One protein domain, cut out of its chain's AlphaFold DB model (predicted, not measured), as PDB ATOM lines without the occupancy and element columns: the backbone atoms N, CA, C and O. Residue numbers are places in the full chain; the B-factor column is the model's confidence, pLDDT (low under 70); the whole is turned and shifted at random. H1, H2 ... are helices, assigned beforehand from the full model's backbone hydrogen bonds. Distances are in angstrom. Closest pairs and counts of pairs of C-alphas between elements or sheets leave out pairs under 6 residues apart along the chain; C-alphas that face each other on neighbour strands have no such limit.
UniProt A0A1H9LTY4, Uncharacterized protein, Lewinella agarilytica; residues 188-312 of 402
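AT A GLANCE: This is residues 188 to 312 of the 402 residues of an uncharacterized protein of Lewinella agarilytica (UniProt A0A1H9LTY4). Six helices form an up-and-down bundle, each running against the one before: H3 and H4 are side by side in the middle, H1 and H2 pack on H3, and H5 and H6 pack on H4. Residues 201 to 222 make a long loop at the H1 and H2 end. The printed part has 125 residues, with six named helices, H1 to H6 along the chain, and no named strand: all helix. It is compact, with a radius of gyration of the C-alphas of 15.1 A and spans of 42 by 34 by 20 A.

HOW THE PARTS SIT: H5, residues 277 to 296, touches H4, residues 261 to 270, at a steep tilt of 36 degrees, only just past shallow; their closest C-alphas, of Phe 261 and Ile 290, are 5.9 A apart. With residues 291 to 295 alone H5 touches H6, residues 300 to 309, closest at Leu 294 and Ser 302, C-alphas 4.8 A apart. H4 touches H3, residues 240 to 257, closest at Met 252 and Ala 264, C-alphas 4.2 A apart. H3 touches H1, residues 188 to 200, the same way at 12 degrees, and H2, residues 223 to 237, opposite ways at 8 degrees; the closest C-alphas are Ile 192 and Cys 250, 6.2 A, and Arg 235 and Arg 243, 6.5 A. Helices that follow each other form helical hairpins. Every O i to N i+4 pair is within hydrogen-bond range in H1, H5 and H6; H2 has 9 of 11, H3 12 of 14, and H4 2 of 6, beside 4 of 7 O i to N i+3 pairs.

IN THESE COORDINATES: H5 is 29.0 A long, H3 26.5 A, H2 21.6 A, H1 18.5 A, H4 15.4 A and H6 14.3 A. C-alpha 188 begins H1 at (7.846, 37.015, -27.465); C-alpha 309 ends H6 at (32.088, 38.128, -28.136).

THE WHOLE: The C-alphas farthest apart, of Asp 219 and Asn 312, are 43.4 A apart. The printed part has no cut; the link from H1 to H2 is long. Residues 274 to 275 have pLDDT under 70.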
ATOM      1  N   SER A 188       6.484  36.482 -27.573       89.31
ATOM      2  CA  SER A 188       7.846  37.015 -27.465       89.31
ATOM      3  C   SER A 188       7.950  38.466 -27.937       89.31
ATOM      4  O   SER A 188       8.623  39.270 -27.301       89.31
ATOM      5  N   LEU A 189       7.253  38.811 -29.025       86.31
ATOM      6  CA  LEU A 189       7.245  40.166 -29.574       86.31
ATOM      7  C   LEU A 189       6.620  41.177 -28.614       86.31
ATOM      8  O   LEU A 189       7.198  42.241 -28.429       86.31
ATOM      9  N   LEU A 190       5.497  40.849 -27.968       89.62
ATOM     10  CA  LEU A 190       4.863  41.738 -26.990       89.62
ATOM     11  C   LEU A 190       5.773  41.944 -25.771       89.62
ATOM     12  O   LEU A 190       5.973  43.072 -25.330       89.62
ATOM     13  N   PHE A 191       6.398  40.869 -25.283       92.06
ATOM     14  CA  PHE A 191       7.343  40.929 -24.166       92.06
ATOM     15  C   PHE A 191       8.569  41.808 -24.474       92.06
ATOM     16  O   PHE A 191       8.948  42.648 -23.659       92.06
ATOM     17  N   ILE A 192       9.164  41.656 -25.663       90.31
ATOM     18  CA  ILE A 192      10.310  42.468 -26.101       90.31
ATOM     19  C   ILE A 192       9.885  43.916 -26.388       90.31
ATOM     20  O   ILE A 192      10.618  44.843 -26.054       90.31
ATOM     21  N   SER A 193       8.709  44.133 -26.979       88.19
ATOM     22  CA  SER A 193       8.218  45.478 -27.311       88.19
ATOM     23  C   SER A 193       7.904  46.290 -26.058       88.19
ATOM     24  O   SER A 193       8.262  47.462 -25.999       88.19
ATOM     25  N   MET A 194       7.336  45.654 -25.025       91.38
ATOM     26  CA  MET A 194       7.171  46.271 -23.708       91.38
ATOM     27  C   MET A 194       8.520  46.759 -23.166       91.38
ATOM     28  O   MET A 194       8.648  47.921 -22.791       91.38
ATOM     29  N   MET A 195       9.556  45.909 -23.217       91.44
ATOM     30  CA  MET A 195      10.917  46.290 -22.813       91.44
ATOM     31  C   MET A 195      11.443  47.491 -23.611       91.44
ATOM     32  O   MET A 195      12.006  48.410 -23.032       91.44
ATOM     33  N   MET A 196      11.237  47.520 -24.930       88.50
ATOM     34  CA  MET A 196      11.673  48.645 -25.764       88.50
ATOM     35  C   MET A 196      10.980  49.961 -25.394       88.50
ATOM     36  O   MET A 196      11.655  50.983 -25.296       88.50
ATOM     37  N   ILE A 197       9.665  49.943 -25.153       89.00
ATOM     38  CA  ILE A 197       8.928  51.139 -24.715       89.00
ATOM     39  C   ILE A 197       9.437  51.629 -23.359       89.00
ATOM     40  O   ILE A 197       9.586  52.831 -23.154       89.00
ATOM     41  N   ILE A 198       9.699  50.707 -22.434       89.50
ATOM     42  CA  ILE A 198      10.215  51.031 -21.103       89.50
ATOM     43  C   ILE A 198      11.543  51.785 -21.209       89.50
ATOM     44  O   ILE A 198      11.678  52.862 -20.635       89.50
ATOM     45  N   LEU A 199      12.489  51.275 -22.002       90.50
ATOM     46  CA  LEU A 199      13.791  51.924 -22.197       90.50
ATOM     47  C   LEU A 199      13.653  53.302 -22.864       90.50
ATOM     48  O   LEU A 199      14.334  54.250 -22.485       90.50
ATOM     49  N   LEU A 200      12.719  53.447 -23.807       87.69
ATOM     50  CA  LEU A 200      12.407  54.735 -24.435       87.69
ATOM     51  C   LEU A 200      11.783  55.758 -23.466       87.69
ATOM     52  O   LEU A 200      11.872  56.964 -23.703       87.69
ATOM     53  N   ASN A 201      11.153  55.295 -22.383       84.31
ATOM     54  CA  ASN A 201      10.518  56.127 -21.359       84.31
ATOM     55  C   ASN A 201      11.416  56.442 -20.156       84.31
ATOM     56  O   ASN A 201      10.949  57.126 -19.248       84.31
ATOM     57  N   ASP A 202      12.668  55.978 -20.128       85.25
ATOM     58  CA  ASP A 202      13.560  56.048 -18.958       85.25
ATOM     59  C   ASP A 202      13.530  57.401 -18.229       85.25
ATOM     60  O   ASP A 202      13.282  57.470 -17.031       85.25
ATOM     61  N   LYS A 203      13.672  58.495 -18.984       83.19
ATOM     62  CA  LYS A 203      13.724  59.866 -18.447       83.19
ATOM     63  C   LYS A 203      12.357  60.534 -18.260       83.19
ATOM     64  O   LYS A 203      12.301  61.680 -17.824       83.19
ATOM     65  N   LYS A 204      11.268  59.877 -18.663       84.44
ATOM     66  CA  LYS A 204       9.906  60.441 -18.680       84.44
ATOM     67  C   LYS A 204       9.019  59.898 -17.567       84.44
ATOM     68  O   LYS A 204       7.982  60.496 -17.285       84.44
ATOM     69  N   LEU A 205       9.388  58.766 -16.974       85.94
ATOM     70  CA  LEU A 205       8.585  58.090 -15.967       85.94
ATOM     71  C   LEU A 205       9.305  58.048 -14.626       85.94
ATOM     72  O   LEU A 205      10.512  57.853 -14.541       85.94
ATOM     73  N   ASP A 206       8.512  58.182 -13.572       89.12
ATOM     74  CA  ASP A 206       8.944  57.904 -12.213       89.12
ATOM     75  C   ASP A 206       8.752  56.408 -11.930       89.12
ATOM     76  O   ASP A 206       7.642  55.950 -11.641       89.12
ATOM     77  N   TRP A 207       9.832  55.631 -12.052       90.00
ATOM     78  CA  TRP A 207       9.817  54.169 -11.914       90.00
ATOM     79  C   TRP A 207       9.373  53.681 -10.529       90.00
ATOM     80  O   TRP A 207       8.881  52.558 -10.418       90.00
ATOM     81  N   THR A 208       9.437  54.537  -9.505       89.12
ATOM     82  CA  THR A 208       8.907  54.251  -8.159       89.12
ATOM     83  C   THR A 208       7.373  54.215  -8.128       89.12
ATOM     84  O   THR A 208       6.769  53.640  -7.225       89.12
ATOM     85  N   LYS A 209       6.710  54.784  -9.145       88.94
ATOM     86  CA  LYS A 209       5.242  54.870  -9.248       88.94
ATOM     87  C   LYS A 209       4.647  53.940 -10.299       88.94
ATOM     88  O   LYS A 209       3.433  53.722 -10.311       88.94
ATOM     89  N   VAL A 210       5.467  53.371 -11.182       89.44
ATOM     90  CA  VAL A 210       4.996  52.478 -12.247       89.44
ATOM     91  C   VAL A 210       4.689  51.096 -11.672       89.44
ATOM     92  O   VAL A 210       5.554  50.226 -11.583       89.44
ATOM     93  N   LYS A 211       3.426  50.862 -11.322       89.94
ATOM     94  CA  LYS A 211       2.958  49.559 -10.825       89.94
ATOM     95  C   LYS A 211       2.578  48.621 -11.964       89.94
ATOM     96  O   LYS A 211       2.041  49.070 -12.976       89.94
ATOM     97  N   MET A 212       2.787  47.323 -11.770       91.00
ATOM     98  CA  MET A 212       2.247  46.258 -12.617       91.00
ATOM     99  C   MET A 212       2.027  45.013 -11.756       91.00
ATOM    100  O   MET A 212       2.806  44.759 -10.845       91.00
ATOM    101  N   LYS A 213       1.009  44.197 -12.028       89.31
ATOM    102  CA  LYS A 213       0.744  42.971 -11.266       89.31
ATOM    103  C   LYS A 213       1.995  42.082 -11.220       89.31
ATOM    104  O   LYS A 213       2.507  41.672 -12.261       89.31
ATOM    105  N   GLY A 214       2.467  41.778 -10.009       86.69
ATOM    106  CA  GLY A 214       3.704  41.023  -9.767       86.69
ATOM    107  C   GLY A 214       4.982  41.871  -9.687       86.69
ATOM    108  O   GLY A 214       6.066  41.302  -9.555       86.69
ATOM    109  N   ILE A 215       4.865  43.199  -9.758       91.12
ATOM    110  CA  ILE A 215       5.938  44.181  -9.589       91.12
ATOM    111  C   ILE A 215       5.462  45.214  -8.566       91.12
ATOM    112  O   ILE A 215       4.545  45.983  -8.844       91.12
ATOM    113  N   GLU A 216       6.114  45.246  -7.407       89.00
ATOM    114  CA  GLU A 216       5.851  46.221  -6.345       89.00
ATOM    115  C   GLU A 216       7.069  47.147  -6.219       89.00
ATOM    116  O   GLU A 216       8.074  46.747  -5.622       89.00
ATOM    117  N   PRO A 217       7.035  48.344  -6.836       89.06
ATOM    118  CA  PRO A 217       8.101  49.326  -6.699       89.06
ATOM    119  C   PRO A 217       8.247  49.823  -5.256       89.06
ATOM    120  O   PRO A 217       7.276  49.876  -4.502       89.06
ATOM    121  N   ASN A 218       9.460  50.238  -4.903       88.94
ATOM    122  CA  ASN A 218       9.780  50.952  -3.667       88.94
ATOM    123  C   ASN A 218      10.404  52.326  -3.980       88.94
ATOM    124  O   ASN A 218      10.609  52.673  -5.144       88.94
ATOM    125  N   ASP A 219      10.738  53.097  -2.946       88.94
ATOM    126  CA  ASP A 219      11.237  54.475  -3.094       88.94
ATOM    127  C   ASP A 219      12.591  54.584  -3.822       88.94
ATOM    128  O   ASP A 219      12.977  55.666  -4.255       88.94
ATOM    129  N   SER A 220      13.316  53.474  -3.990       89.44
ATOM    130  CA  SER A 220      14.610  53.420  -4.685       89.44
ATOM    131  C   SER A 220      14.558  52.653  -6.008       89.44
ATOM    132  O   SER A 220      15.603  52.271  -6.532       89.44
ATOM    133  N   PHE A 221      13.365  52.348  -6.523       90.38
ATOM    134  CA  PHE A 221      13.201  51.438  -7.653       90.38
ATOM    135  C   PHE A 221      13.684  52.076  -8.957       90.38
ATOM    136  O   PHE A 221      13.083  53.021  -9.469       90.38
ATOM    137  N   THR A 222      14.781  51.556  -9.508       91.81
ATOM    138  CA  THR A 222      15.371  52.066 -10.751       91.81
ATOM    139  C   THR A 222      14.756  51.408 -11.989       91.81
ATOM    140  O   THR A 222      14.114  50.357 -11.909       91.81
ATOM    141  N   LEU A 223      15.040  51.959 -13.176       91.38
ATOM    142  CA  LEU A 223      14.740  51.306 -14.457       91.38
ATOM    143  C   LEU A 223      15.284  49.863 -14.507       91.38
ATOM    144  O   LEU A 223      14.628  48.940 -15.002       91.38
ATOM    145  N   LYS A 224      16.493  49.641 -13.980       93.69
ATOM    146  CA  LYS A 224      17.117  48.314 -13.944       93.69
ATOM    147  C   LYS A 224      16.332  47.345 -13.060       93.69
ATOM    148  O   LYS A 224      16.114  46.201 -13.465       93.69
ATOM    149  N   ASP A 225      15.881  47.808 -11.899       94.00
ATOM    150  CA  ASP A 225      15.098  46.994 -10.965       94.00
ATOM    151  C   ASP A 225      13.729  46.655 -11.553       94.00
ATOM    152  O   ASP A 225      13.319  45.492 -11.540       94.00
ATOM    153  N   TRP A 226      13.070  47.641 -12.166       93.69
ATOM    154  CA  TRP A 226      11.777  47.452 -12.815       93.69
ATOM    155  C   TRP A 226      11.860  46.426 -13.948       93.69
ATOM    156  O   TRP A 226      11.068  45.484 -14.016       93.69
ATOM    157  N   THR A 227      12.860  46.555 -14.822       94.62
ATOM    158  CA  THR A 227      13.049  45.638 -15.957       94.62
ATOM    159  C   THR A 227      13.372  44.206 -15.517       94.62
ATOM    160  O   THR A 227      12.834  43.262 -16.102       94.62
ATOM    161  N   GLU A 228      14.182  43.996 -14.471       95.06
ATOM    162  CA  GLU A 228      14.386  42.654 -13.898       95.06
ATOM    163  C   GLU A 228      13.133  42.118 -13.200       95.06
ATOM    164  O   GLU A 228      12.828  40.930 -13.333       95.06
ATOM    165  N   ALA A 229      12.374  42.962 -12.498       94.56
ATOM    166  CA  ALA A 229      11.122  42.555 -11.869       94.56
ATOM    167  C   ALA A 229      10.093  42.095 -12.912       94.56
ATOM    168  O   ALA A 229       9.503  41.023 -12.760       94.56
ATOM    169  N   PHE A 230       9.963  42.821 -14.025       94.56
ATOM    170  CA  PHE A 230       9.134  42.416 -15.161       94.56
ATOM    171  C   PHE A 230       9.573  41.074 -15.746       94.56
ATOM    172  O   PHE A 230       8.755  40.164 -15.914       94.56
ATOM    173  N   ILE A 231      10.876  40.902 -15.996       95.19
ATOM    174  CA  ILE A 231      11.419  39.628 -16.474       95.19
ATOM    175  C   ILE A 231      11.092  38.505 -15.485       95.19
ATOM    176  O   ILE A 231      10.625  37.442 -15.895       95.19
ATOM    177  N   LYS A 232      11.300  38.718 -14.185       94.50
ATOM    178  CA  LYS A 232      11.034  37.719 -13.143       94.50
ATOM    179  C   LYS A 232       9.556  37.329 -13.095       94.50
ATOM    180  O   LYS A 232       9.269  36.132 -13.047       94.50
ATOM    181  N   ALA A 233       8.652  38.305 -13.151       92.50
ATOM    182  CA  ALA A 233       7.210  38.095 -13.078       92.50
ATOM    183  C   ALA A 233       6.662  37.348 -14.308       92.50
ATOM    184  O   ALA A 233       5.855  36.426 -14.166       92.50
ATOM    185  N   TYR A 234       7.136  37.684 -15.513       92.56
ATOM    186  CA  TYR A 234       6.501  37.238 -16.759       92.56
ATOM    187  C   TYR A 234       7.298  36.206 -17.571       92.56
ATOM    188  O   TYR A 234       6.725  35.559 -18.449       92.56
ATOM    189  N   ARG A 235       8.576  35.934 -17.266       92.62
ATOM    190  CA  ARG A 235       9.395  34.963 -18.033       92.62
ATOM    191  C   ARG A 235       8.796  33.561 -18.143       92.62
ATOM    192  O   ARG A 235       9.010  32.878 -19.140       92.62
ATOM    193  N   LEU A 236       8.072  33.103 -17.120       91.69
ATOM    194  CA  LEU A 236       7.468  31.767 -17.117       91.69
ATOM    195  C   LEU A 236       6.216  31.688 -17.998       91.69
ATOM    196  O   LEU A 236       5.805  30.587 -18.352       91.69
ATOM    197  N   LYS A 237       5.653  32.837 -18.391       91.19
ATOM    198  CA  LYS A 237       4.542  32.936 -19.344       91.19
ATOM    199  C   LYS A 237       5.016  32.819 -20.792       91.19
ATOM    200  O   LYS A 237       4.213  32.504 -21.661       91.19
ATOM    201  N   LEU A 238       6.305  33.040 -21.061       90.38
ATOM    202  CA  LEU A 238       6.896  32.812 -22.379       90.38
ATOM    203  C   LEU A 238       6.959  31.317 -22.703       90.38
ATOM    204  O   LEU A 238       7.205  30.480 -21.823       90.38
ATOM    205  N   HIS A 239       6.829  31.006 -23.993       89.44
ATOM    206  CA  HIS A 239       7.052  29.660 -24.507       89.44
ATOM    207  C   HIS A 239       8.466  29.173 -24.150       89.44
ATOM    208  O   HIS A 239       9.438  29.920 -24.287       89.44
ATOM    209  N   SER A 240       8.590  27.925 -23.689       90.25
ATOM    210  CA  SER A 240       9.844  27.375 -23.152       90.25
ATOM    211  C   SER A 240      10.999  27.452 -24.150       90.25
ATOM    212  O   SER A 240      12.082  27.892 -23.769       90.25
ATOM    213  N   SER A 241      10.751  27.122 -25.423       89.38
ATOM    214  CA  SER A 241      11.771  27.153 -26.485       89.38
ATOM    215  C   SER A 241      12.343  28.549 -26.756       89.38
ATOM    216  O   SER A 241      13.489  28.669 -27.167       89.38
ATOM    217  N   ARG A 242      11.578  29.617 -26.494       87.94
ATOM    218  CA  ARG A 242      11.982  31.005 -26.791       87.94
ATOM    219  C   ARG A 242      12.411  31.787 -25.557       87.94
ATOM    220  O   ARG A 242      12.982  32.869 -25.681       87.94
ATOM    221  N   ARG A 243      12.126  31.264 -24.363       92.06
ATOM    222  CA  ARG A 243      12.274  31.967 -23.084       92.06
ATOM    223  C   ARG A 243      13.680  32.533 -22.885       92.06
ATOM    224  O   ARG A 243      13.805  33.713 -22.580       92.06
ATOM    225  N   ILE A 244      14.714  31.708 -23.060       94.12
ATOM    226  CA  ILE A 244      16.111  32.116 -22.838       94.12
ATOM    227  C   ILE A 244      16.494  33.245 -23.801       94.12
ATOM    228  O   ILE A 244      16.912  34.305 -23.342       94.12
ATOM    229  N   SER A 245      16.244  33.057 -25.102       93.06
ATOM    230  CA  SER A 245      16.546  34.056 -26.137       93.06
ATOM    231  C   SER A 245      15.826  35.389 -25.886       93.06
ATOM    232  O   SER A 245      16.442  36.452 -25.937       93.06
ATOM    233  N   CYS A 246      14.540  35.362 -25.518       92.88
ATOM    234  CA  CYS A 246      13.769  36.582 -25.249       92.88
ATOM    235  C   CYS A 246      14.285  37.356 -24.030       92.88
ATOM    236  O   CYS A 246      14.389  38.582 -24.070       92.88
ATOM    237  N   ILE A 247      14.616  36.649 -22.943       95.56
ATOM    238  CA  ILE A 247      15.183  37.264 -21.735       95.56
ATOM    239  C   ILE A 247      16.544  37.880 -22.052       95.56
ATOM    240  O   ILE A 247      16.801  39.018 -21.663       95.56
ATOM    241  N   ALA A 248      17.391  37.147 -22.776       95.44
ATOM    242  CA  ALA A 248      18.702  37.623 -23.192       95.44
ATOM    243  C   ALA A 248      18.589  38.882 -24.064       95.44
ATOM    244  O   ALA A 248      19.295  39.852 -23.810       95.44
ATOM    245  N   GLN A 249      17.642  38.935 -25.009       94.19
ATOM    246  CA  GLN A 249      17.382  40.144 -25.799       94.19
ATOM    247  C   GLN A 249      16.968  41.342 -24.939       94.19
ATOM    248  O   GLN A 249      17.457  42.449 -25.164       94.19
ATOM    249  N   CYS A 250      16.087  41.138 -23.957       95.25
ATOM    250  CA  CYS A 250      15.653  42.213 -23.066       95.25
ATOM    251  C   CYS A 250      16.820  42.747 -22.227       95.25
ATOM    252  O   CYS A 250      17.042  43.955 -22.177       95.25
ATOM    253  N   ARG A 251      17.605  41.845 -21.626       97.00
ATOM    254  CA  ARG A 251      18.783  42.209 -20.824       97.00
ATOM    255  C   ARG A 251      19.858  42.887 -21.659       97.00
ATOM    256  O   ARG A 251      20.350  43.922 -21.245       97.00
ATOM    257  N   MET A 252      20.149  42.373 -22.855       96.06
ATOM    258  CA  MET A 252      21.106  42.979 -23.784       96.06
ATOM    259  C   MET A 252      20.752  44.440 -24.073       96.06
ATOM    260  O   MET A 252      21.613  45.310 -24.012       96.06
ATOM    261  N   ARG A 253      19.480  44.712 -24.389       95.00
ATOM    262  CA  ARG A 253      19.005  46.058 -24.738       95.00
ATOM    263  C   ARG A 253      19.014  46.998 -23.539       95.00
ATOM    264  O   ARG A 253      19.447  48.134 -23.682       95.00
ATOM    265  N   ARG A 254      18.590  46.517 -22.367       95.94
ATOM    266  CA  ARG A 254      18.669  47.283 -21.122       95.94
ATOM    267  C   ARG A 254      20.113  47.609 -20.762       95.94
ATOM    268  O   ARG A 254      20.414  48.763 -20.502       95.94
ATOM    269  N   ASP A 255      20.984  46.608 -20.730       96.69
ATOM    270  CA  ASP A 255      22.380  46.788 -20.333       96.69
ATOM    271  C   ASP A 255      23.087  47.742 -21.303       96.69
ATOM    272  O   ASP A 255      23.805  48.628 -20.862       96.69
ATOM    273  N   PHE A 256      22.792  47.658 -22.606       95.56
ATOM    274  CA  PHE A 256      23.268  48.640 -23.581       95.56
ATOM    275  C   PHE A 256      22.756  50.061 -23.299       95.56
ATOM    276  O   PHE A 256      23.535  51.007 -23.351       95.56
ATOM    277  N   HIS A 257      21.462  50.220 -22.998       94.06
ATOM    278  CA  HIS A 257      20.857  51.519 -22.659       94.06
ATOM    279  C   HIS A 257      21.464  52.136 -21.392       94.06
ATOM    280  O   HIS A 257      21.661  53.343 -21.331       94.06
ATOM    281  N   LEU A 258      21.802  51.303 -20.407       93.25
ATOM    282  CA  LEU A 258      22.464  51.699 -19.161       93.25
ATOM    283  C   LEU A 258      23.995  51.808 -19.289       93.25
ATOM    284  O   LEU A 258      24.679  51.902 -18.272       93.25
ATOM    285  N   GLU A 259      24.533  51.747 -20.511       94.12
ATOM    286  CA  GLU A 259      25.972  51.793 -20.814       94.12
ATOM    287  C   GLU A 259      26.807  50.656 -20.157       94.12
ATOM    288  O   GLU A 259      28.037  50.696 -20.133       94.12
ATOM    289  N   ASP A 260      26.170  49.567 -19.696       95.56
ATOM    290  CA  ASP A 260      26.821  48.321 -19.255       95.56
ATOM    291  C   ASP A 260      27.090  47.393 -20.453       95.56
ATOM    292  O   ASP A 260      26.485  46.331 -20.640       95.56
ATOM    293  N   PHE A 261      28.037  47.792 -21.303       96.19
ATOM    294  CA  PHE A 261      28.361  47.051 -22.528       96.19
ATOM    295  C   PHE A 261      28.928  45.649 -22.262       96.19
ATOM    296  O   PHE A 261      28.743  44.735 -23.071       96.19
ATOM    297  N   VAL A 262      29.584  45.438 -21.115       96.50
ATOM    298  CA  VAL A 262      30.087  44.115 -20.707       96.50
ATOM    299  C   VAL A 262      28.924  43.197 -20.326       96.50
ATOM    300  O   VAL A 262      28.926  42.022 -20.705       96.50
ATOM    301  N   GLY A 263      27.934  43.710 -19.590       96.25
ATOM    302  CA  GLY A 263      26.676  43.021 -19.306       96.25
ATOM    303  C   GLY A 263      25.929  42.659 -20.586       96.25
ATOM    304  O   GLY A 263      25.586  41.489 -20.783       96.25
ATOM    305  N   ALA A 264      25.801  43.620 -21.506       96.94
ATOM    306  CA  ALA A 264      25.140  43.430 -22.792       96.94
ATOM    307  C   ALA A 264      25.811  42.333 -23.641       96.94
ATOM    308  O   ALA A 264      25.130  41.430 -24.133       96.94
ATOM    309  N   ALA A 265      27.145  42.343 -23.749       96.56
ATOM    310  CA  ALA A 265      27.898  41.344 -24.510       96.56
ATOM    311  C   ALA A 265      27.717  39.913 -23.987       96.56
ATOM    312  O   ALA A 265      27.652  38.971 -24.776       96.56
ATOM    313  N   LYS A 266      27.575  39.727 -22.667       96.31
ATOM    314  CA  LYS A 266      27.332  38.400 -22.068       96.31
ATOM    315  C   LYS A 266      25.995  37.786 -22.486       96.31
ATOM    316  O   LYS A 266      25.849  36.571 -22.397       96.31
ATOM    317  N   GLN A 267      25.026  38.599 -22.907       96.44
ATOM    318  CA  GLN A 267      23.708  38.108 -23.307       96.44
ATOM    319  C   GLN A 267      23.681  37.605 -24.754       96.44
ATOM    320  O   GLN A 267      22.892  36.715 -25.053       96.44
ATOM    321  N   ILE A 268      24.532  38.133 -25.641       93.81
ATOM    322  CA  ILE A 268      24.487  37.844 -27.086       93.81
ATOM    323  C   ILE A 268      24.540  36.339 -27.404       93.81
ATOM    324  O   ILE A 268      23.670  35.880 -28.147       93.81
ATOM    325  N   PRO A 269      25.450  35.532 -26.816       92.00
ATOM    326  CA  PRO A 269      25.518  34.096 -27.104       92.00
ATOM    327  C   PRO A 269      24.263  33.303 -26.708       92.00
ATOM    328  O   PRO A 269      24.096  32.167 -27.140       92.00
ATOM    329  N   LEU A 270      23.390  33.872 -25.870       93.12
ATOM    330  CA  LEU A 270      22.157  33.231 -25.402       93.12
ATOM    331  C   LEU A 270      20.961  33.494 -26.334       93.12
ATOM    332  O   LEU A 270      19.871  32.967 -26.100       93.12
ATOM    333  N   ILE A 271      21.131  34.340 -27.355       91.56
ATOM    334  CA  ILE A 271      20.062  34.752 -28.264       91.56
ATOM    335  C   ILE A 271      20.044  33.823 -29.478       91.56
ATOM    336  O   ILE A 271      20.868  33.944 -30.382       91.56
ATOM    337  N   ASP A 272      19.049  32.940 -29.538       85.31
ATOM    338  CA  ASP A 272      18.723  32.228 -30.775       85.31
ATOM    339  C   ASP A 272      18.022  33.181 -31.761       85.31
ATOM    340  O   ASP A 272      17.020  33.820 -31.422       85.31
ATOM    341  N   VAL A 273      18.580  33.284 -32.969       70.75
ATOM    342  CA  VAL A 273      18.171  34.187 -34.058       70.75
ATOM    343  C   VAL A 273      17.500  33.448 -35.228       70.75
ATOM    344  O   VAL A 273      17.401  33.999 -36.324       70.75
ATOM    345  N   SER A 274      17.083  32.196 -35.032       64.75
ATOM    346  CA  SER A 274      16.671  31.281 -36.105       64.75
ATOM    347  C   SER A 274      15.333  31.603 -36.794       64.75
ATOM    348  O   SER A 274      15.185  31.285 -37.970       64.75
ATOM    349  N   GLU A 275      14.374  32.259 -36.132       59.22
ATOM    350  CA  GLU A 275      12.982  32.293 -36.632       59.22
ATOM    351  C   GLU A 275      12.538  33.596 -37.321       59.22
ATOM    352  O   GLU A 275      11.533  33.601 -38.031       59.22
ATOM    353  N   ASN A 276      13.227  34.723 -37.112       75.12
ATOM    354  CA  ASN A 276      12.773  36.021 -37.623       75.12
ATOM    355  C   ASN A 276      13.941  36.856 -38.156       75.12
ATOM    356  O   ASN A 276      14.796  37.307 -37.390       75.12
ATOM    357  N   ASP A 277      13.931  37.094 -39.470       82.12
ATOM    358  CA  ASP A 277      14.977  37.828 -40.187       82.12
ATOM    359  C   ASP A 277      15.210  39.236 -39.609       82.12
ATOM    360  O   ASP A 277      16.359  39.648 -39.442       82.12
ATOM    361  N   LEU A 278      14.154  39.954 -39.202       84.38
ATOM    362  CA  LEU A 278      14.275  41.294 -38.613       84.38
ATOM    363  C   LEU A 278      14.867  41.259 -37.201       84.38
ATOM    364  O   LEU A 278      15.710  42.092 -36.865       84.38
ATOM    365  N   ILE A 279      14.470  40.284 -36.375       83.25
ATOM    366  CA  ILE A 279      15.063  40.095 -35.040       83.25
ATOM    367  C   ILE A 279      16.544  39.748 -35.185       83.25
ATOM    368  O   ILE A 279      17.382  40.355 -34.520       83.25
ATOM    369  N   LYS A 280      16.881  38.835 -36.100       87.94
ATOM    370  CA  LYS A 280      18.262  38.449 -36.408       87.94
ATOM    371  C   LYS A 280      19.106  39.646 -36.835       87.94
ATOM    372  O   LYS A 280      20.197  39.841 -36.302       87.94
ATOM    373  N   LEU A 281      18.605  40.464 -37.762       91.06
ATOM    374  CA  LEU A 281      19.282  41.689 -38.198       91.06
ATOM    375  C   LEU A 281      19.428  42.691 -37.047       91.06
ATOM    376  O   LEU A 281      20.506  43.253 -36.860       91.06
ATOM    377  N   SER A 282      18.391  42.868 -36.222       89.94
ATOM    378  CA  SER A 282      18.465  43.757 -35.063       89.94
ATOM    379  C   SER A 282      19.472  43.281 -34.015       89.94
ATOM    380  O   SER A 282      20.138  44.130 -33.427       89.94
ATOM    381  N   THR A 283      19.580  41.976 -33.751       91.81
ATOM    382  CA  THR A 283      20.556  41.423 -32.801       91.81
ATOM    383  C   THR A 283      21.977  41.623 -33.313       91.81
ATOM    384  O   THR A 283      22.822  42.110 -32.572       91.81
ATOM    385  N   ARG A 284      22.235  41.352 -34.597       93.25
ATOM    386  CA  ARG A 284      23.561  41.564 -35.204       93.25
ATOM    387  C   ARG A 284      23.968  43.036 -35.247       93.25
ATOM    388  O   ARG A 284      25.128  43.361 -35.029       93.25
ATOM    389  N   ARG A 285      23.012  43.943 -35.476       94.56
ATOM    390  CA  ARG A 285      23.241  45.389 -35.344       94.56
ATOM    391  C   ARG A 285      23.684  45.752 -33.922       94.56
ATOM    392  O   ARG A 285      24.668  46.463 -33.764       94.56
ATOM    393  N   MET A 286      22.989  45.237 -32.906       94.94
ATOM    394  CA  MET A 286      23.374  45.442 -31.502       94.94
ATOM    395  C   MET A 286      24.749  44.843 -31.198       94.94
ATOM    396  O   MET A 286      25.533  45.478 -30.509       94.94
ATOM    397  N   GLU A 287      25.068  43.667 -31.739       95.69
ATOM    398  CA  GLU A 287      26.384  43.035 -31.602       95.69
ATOM    399  C   GLU A 287      27.507  43.931 -32.144       95.69
ATOM    400  O   GLU A 287      28.496  44.150 -31.450       95.69
ATOM    401  N   LEU A 288      27.328  44.519 -33.333       96.44
ATOM    402  CA  LEU A 288      28.278  45.482 -33.899       96.44
ATOM    403  C   LEU A 288      28.442  46.728 -33.017       96.44
ATOM    404  O   LEU A 288      29.570  47.158 -32.784       96.44
ATOM    405  N   MET A 289      27.337  47.283 -32.512       96.50
ATOM    406  CA  MET A 289      27.355  48.456 -31.627       96.50
ATOM    407  C   MET A 289      28.067  48.151 -30.303       96.50
ATOM    408  O   MET A 289      28.947  48.897 -29.892       96.50
ATOM    409  N   ILE A 290      27.735  47.028 -29.660       96.88
ATOM    410  CA  ILE A 290      28.352  46.578 -28.404       96.88
ATOM    411  C   ILE A 290      29.847  46.319 -28.599       96.88
ATOM    412  O   ILE A 290      30.654  46.732 -27.771       96.88
ATOM    413  N   HIS A 291      30.230  45.657 -29.690       95.62
ATOM    414  CA  HIS A 291      31.635  45.426 -30.000       95.62
ATOM    415  C   HIS A 291      32.405  46.746 -30.156       95.62
ATOM    416  O   HIS A 291      33.500  46.880 -29.609       95.62
ATOM    417  N   ASP A 292      31.845  47.716 -30.889       94.50
ATOM    418  CA  ASP A 292      32.469  49.029 -31.088       94.50
ATOM    419  C   ASP A 292      32.673  49.768 -29.759       94.50
ATOM    420  O   ASP A 292      33.769  50.257 -29.493       94.50
ATOM    421  N   GLU A 293      31.668  49.765 -28.881       95.38
ATOM    422  CA  GLU A 293      31.778  50.348 -27.538       95.38
ATOM    423  C   GLU A 293      32.883  49.688 -26.706       95.38
ATOM    424  O   GLU A 293      33.679  50.363 -26.054       95.38
ATOM    425  N   LEU A 294      32.975  48.357 -26.739       95.06
ATOM    426  CA  LEU A 294      33.930  47.620 -25.916       95.06
ATOM    427  C   LEU A 294      35.388  47.816 -26.348       95.06
ATOM    428  O   LEU A 294      36.261  47.908 -25.483       95.06
ATOM    429  N   ILE A 295      35.665  47.873 -27.653       91.75
ATOM    430  CA  ILE A 295      37.032  48.069 -28.159       91.75
ATOM    431  C   ILE A 295      37.545  49.479 -27.849       91.75
ATOM    432  O   ILE A 295      38.708  49.633 -27.485       91.75
ATOM    433  N   HIS A 296      36.678  50.492 -27.915       89.88
ATOM    434  CA  HIS A 296      37.076  51.886 -27.700       89.88
ATOM    435  C   HIS A 296      36.919  52.365 -26.249       89.88
ATOM    436  O   HIS A 296      37.301  53.486 -25.934       89.88
ATOM    437  N   ALA A 297      36.421  51.525 -25.336       88.44
ATOM    438  CA  ALA A 297      36.310  51.861 -23.912       88.44
ATOM    439  C   ALA A 297      37.666  51.974 -23.179       88.44
ATOM    440  O   ALA A 297      37.695  52.332 -22.001       88.44
ATOM    441  N   GLY A 298      38.781  51.593 -23.817       81.06
ATOM    442  CA  GLY A 298      40.141  51.803 -23.299       81.06
ATOM    443  C   GLY A 298      40.532  50.991 -22.055       81.06
ATOM    444  O   GLY A 298      41.617  51.193 -21.515       81.06
ATOM    445  N   ASN A 299      39.695  50.060 -21.579       91.12
ATOM    446  CA  ASN A 299      39.958  49.285 -20.361       91.12
ATOM    447  C   ASN A 299      40.051  47.764 -20.607       91.12
ATOM    448  O   ASN A 299      39.446  47.203 -21.525       91.12
ATOM    449  N   LYS A 300      40.807  47.070 -19.739       89.25
ATOM    450  CA  LYS A 300      41.105  45.627 -19.868       89.25
ATOM    451  C   LYS A 300      39.857  44.736 -19.814       89.25
ATOM    452  O   LYS A 300      39.827  43.692 -20.467       89.25
ATOM    453  N   LEU A 301      38.850  45.110 -19.020       90.75
ATOM    454  CA  LEU A 301      37.616  44.330 -18.881       90.75
ATOM    455  C   LEU A 301      36.809  44.361 -20.180       90.75
ATOM    456  O   LEU A 301      36.392  43.300 -20.654       90.75
ATOM    457  N   SER A 302      36.659  45.540 -20.782       91.31
ATOM    458  CA  SER A 302      35.973  45.716 -22.059       91.31
ATOM    459  C   SER A 302      36.696  45.001 -23.201       91.31
ATOM    460  O   SER A 302      36.056  44.260 -23.943       91.31
ATOM    461  N   ALA A 303      38.029  45.085 -23.271       89.00
ATOM    462  CA  ALA A 303      38.816  44.351 -24.267       89.00
ATOM    463  C   ALA A 303      38.625  42.824 -24.158       89.00
ATOM    464  O   ALA A 303      38.417  42.129 -25.153       89.00
ATOM    465  N   LYS A 304      38.622  42.281 -22.930       90.75
ATOM    466  CA  LYS A 304      38.348  40.853 -22.696       90.75
ATOM    467  C   LYS A 304      36.924  40.472 -23.105       90.75
ATOM    468  O   LYS A 304      36.718  39.369 -23.611       90.75
ATOM    469  N   ALA A 305      35.946  41.344 -22.862       92.00
ATOM    470  CA  ALA A 305      34.562  41.121 -23.266       92.00
ATOM    471  C   ALA A 305      34.403  41.143 -24.796       92.00
ATOM    472  O   ALA A 305      33.774  40.233 -25.329       92.00
ATOM    473  N   ALA A 306      35.036  42.090 -25.499       91.25
ATOM    474  CA  ALA A 306      35.037  42.151 -26.963       91.25
ATOM    475  C   ALA A 306      35.632  40.876 -27.582       91.25
ATOM    476  O   ALA A 306      35.009  40.247 -28.434       91.25
ATOM    477  N   ASN A 307      36.781  40.421 -27.073       88.06
ATOM    478  CA  ASN A 307      37.414  39.186 -27.542       88.06
ATOM    479  C   ASN A 307      36.528  37.950 -27.323       88.06
ATOM    480  O   ASN A 307      36.479  37.066 -28.172       88.06
ATOM    481  N   LYS A 308      35.811  37.882 -26.193       90.38
ATOM    482  CA  LYS A 308      34.871  36.786 -25.904       90.38
ATOM    483  C   LYS A 308      33.625  36.811 -26.776       90.38
ATOM    484  O   LYS A 308      33.057  35.752 -27.018       90.38
ATOM    485  N   LEU A 309      33.193  37.997 -27.198       88.62
ATOM    486  CA  LEU A 309      32.088  38.128 -28.136       88.62
ATOM    487  C   LEU A 309      32.450  37.485 -29.483       88.62
ATOM    488  O   LEU A 309      31.580  36.948 -30.158       88.62
ATOM    489  N   GLY A 310      33.741  37.487 -29.842       82.69
ATOM    490  CA  GLY A 310      34.254  36.804 -31.031       82.69
ATOM    491  C   GLY A 310      33.777  37.428 -32.344       82.69
ATOM    492  O   GLY A 310      33.964  36.843 -33.411       82.69
ATOM    493  N   THR A 311      33.156  38.608 -32.282       87.75
ATOM    494  CA  THR A 311      32.665  39.318 -33.456       87.75
ATOM    495  C   THR A 311      33.840  39.698 -34.345       87.75
ATOM    496  O   THR A 311      34.780  40.358 -33.915       87.75
ATOM    497  N   ASN A 312      33.754  39.327 -35.620       92.31
ATOM    498  CA  ASN A 312      34.591  39.873 -36.680       92.31
ATOM    499  C   ASN A 312      33.736  40.892 -37.449       92.31
ATOM    500  O   ASN A 312      32.937  40.479 -38.297       92.31
TER     501      ASN A 312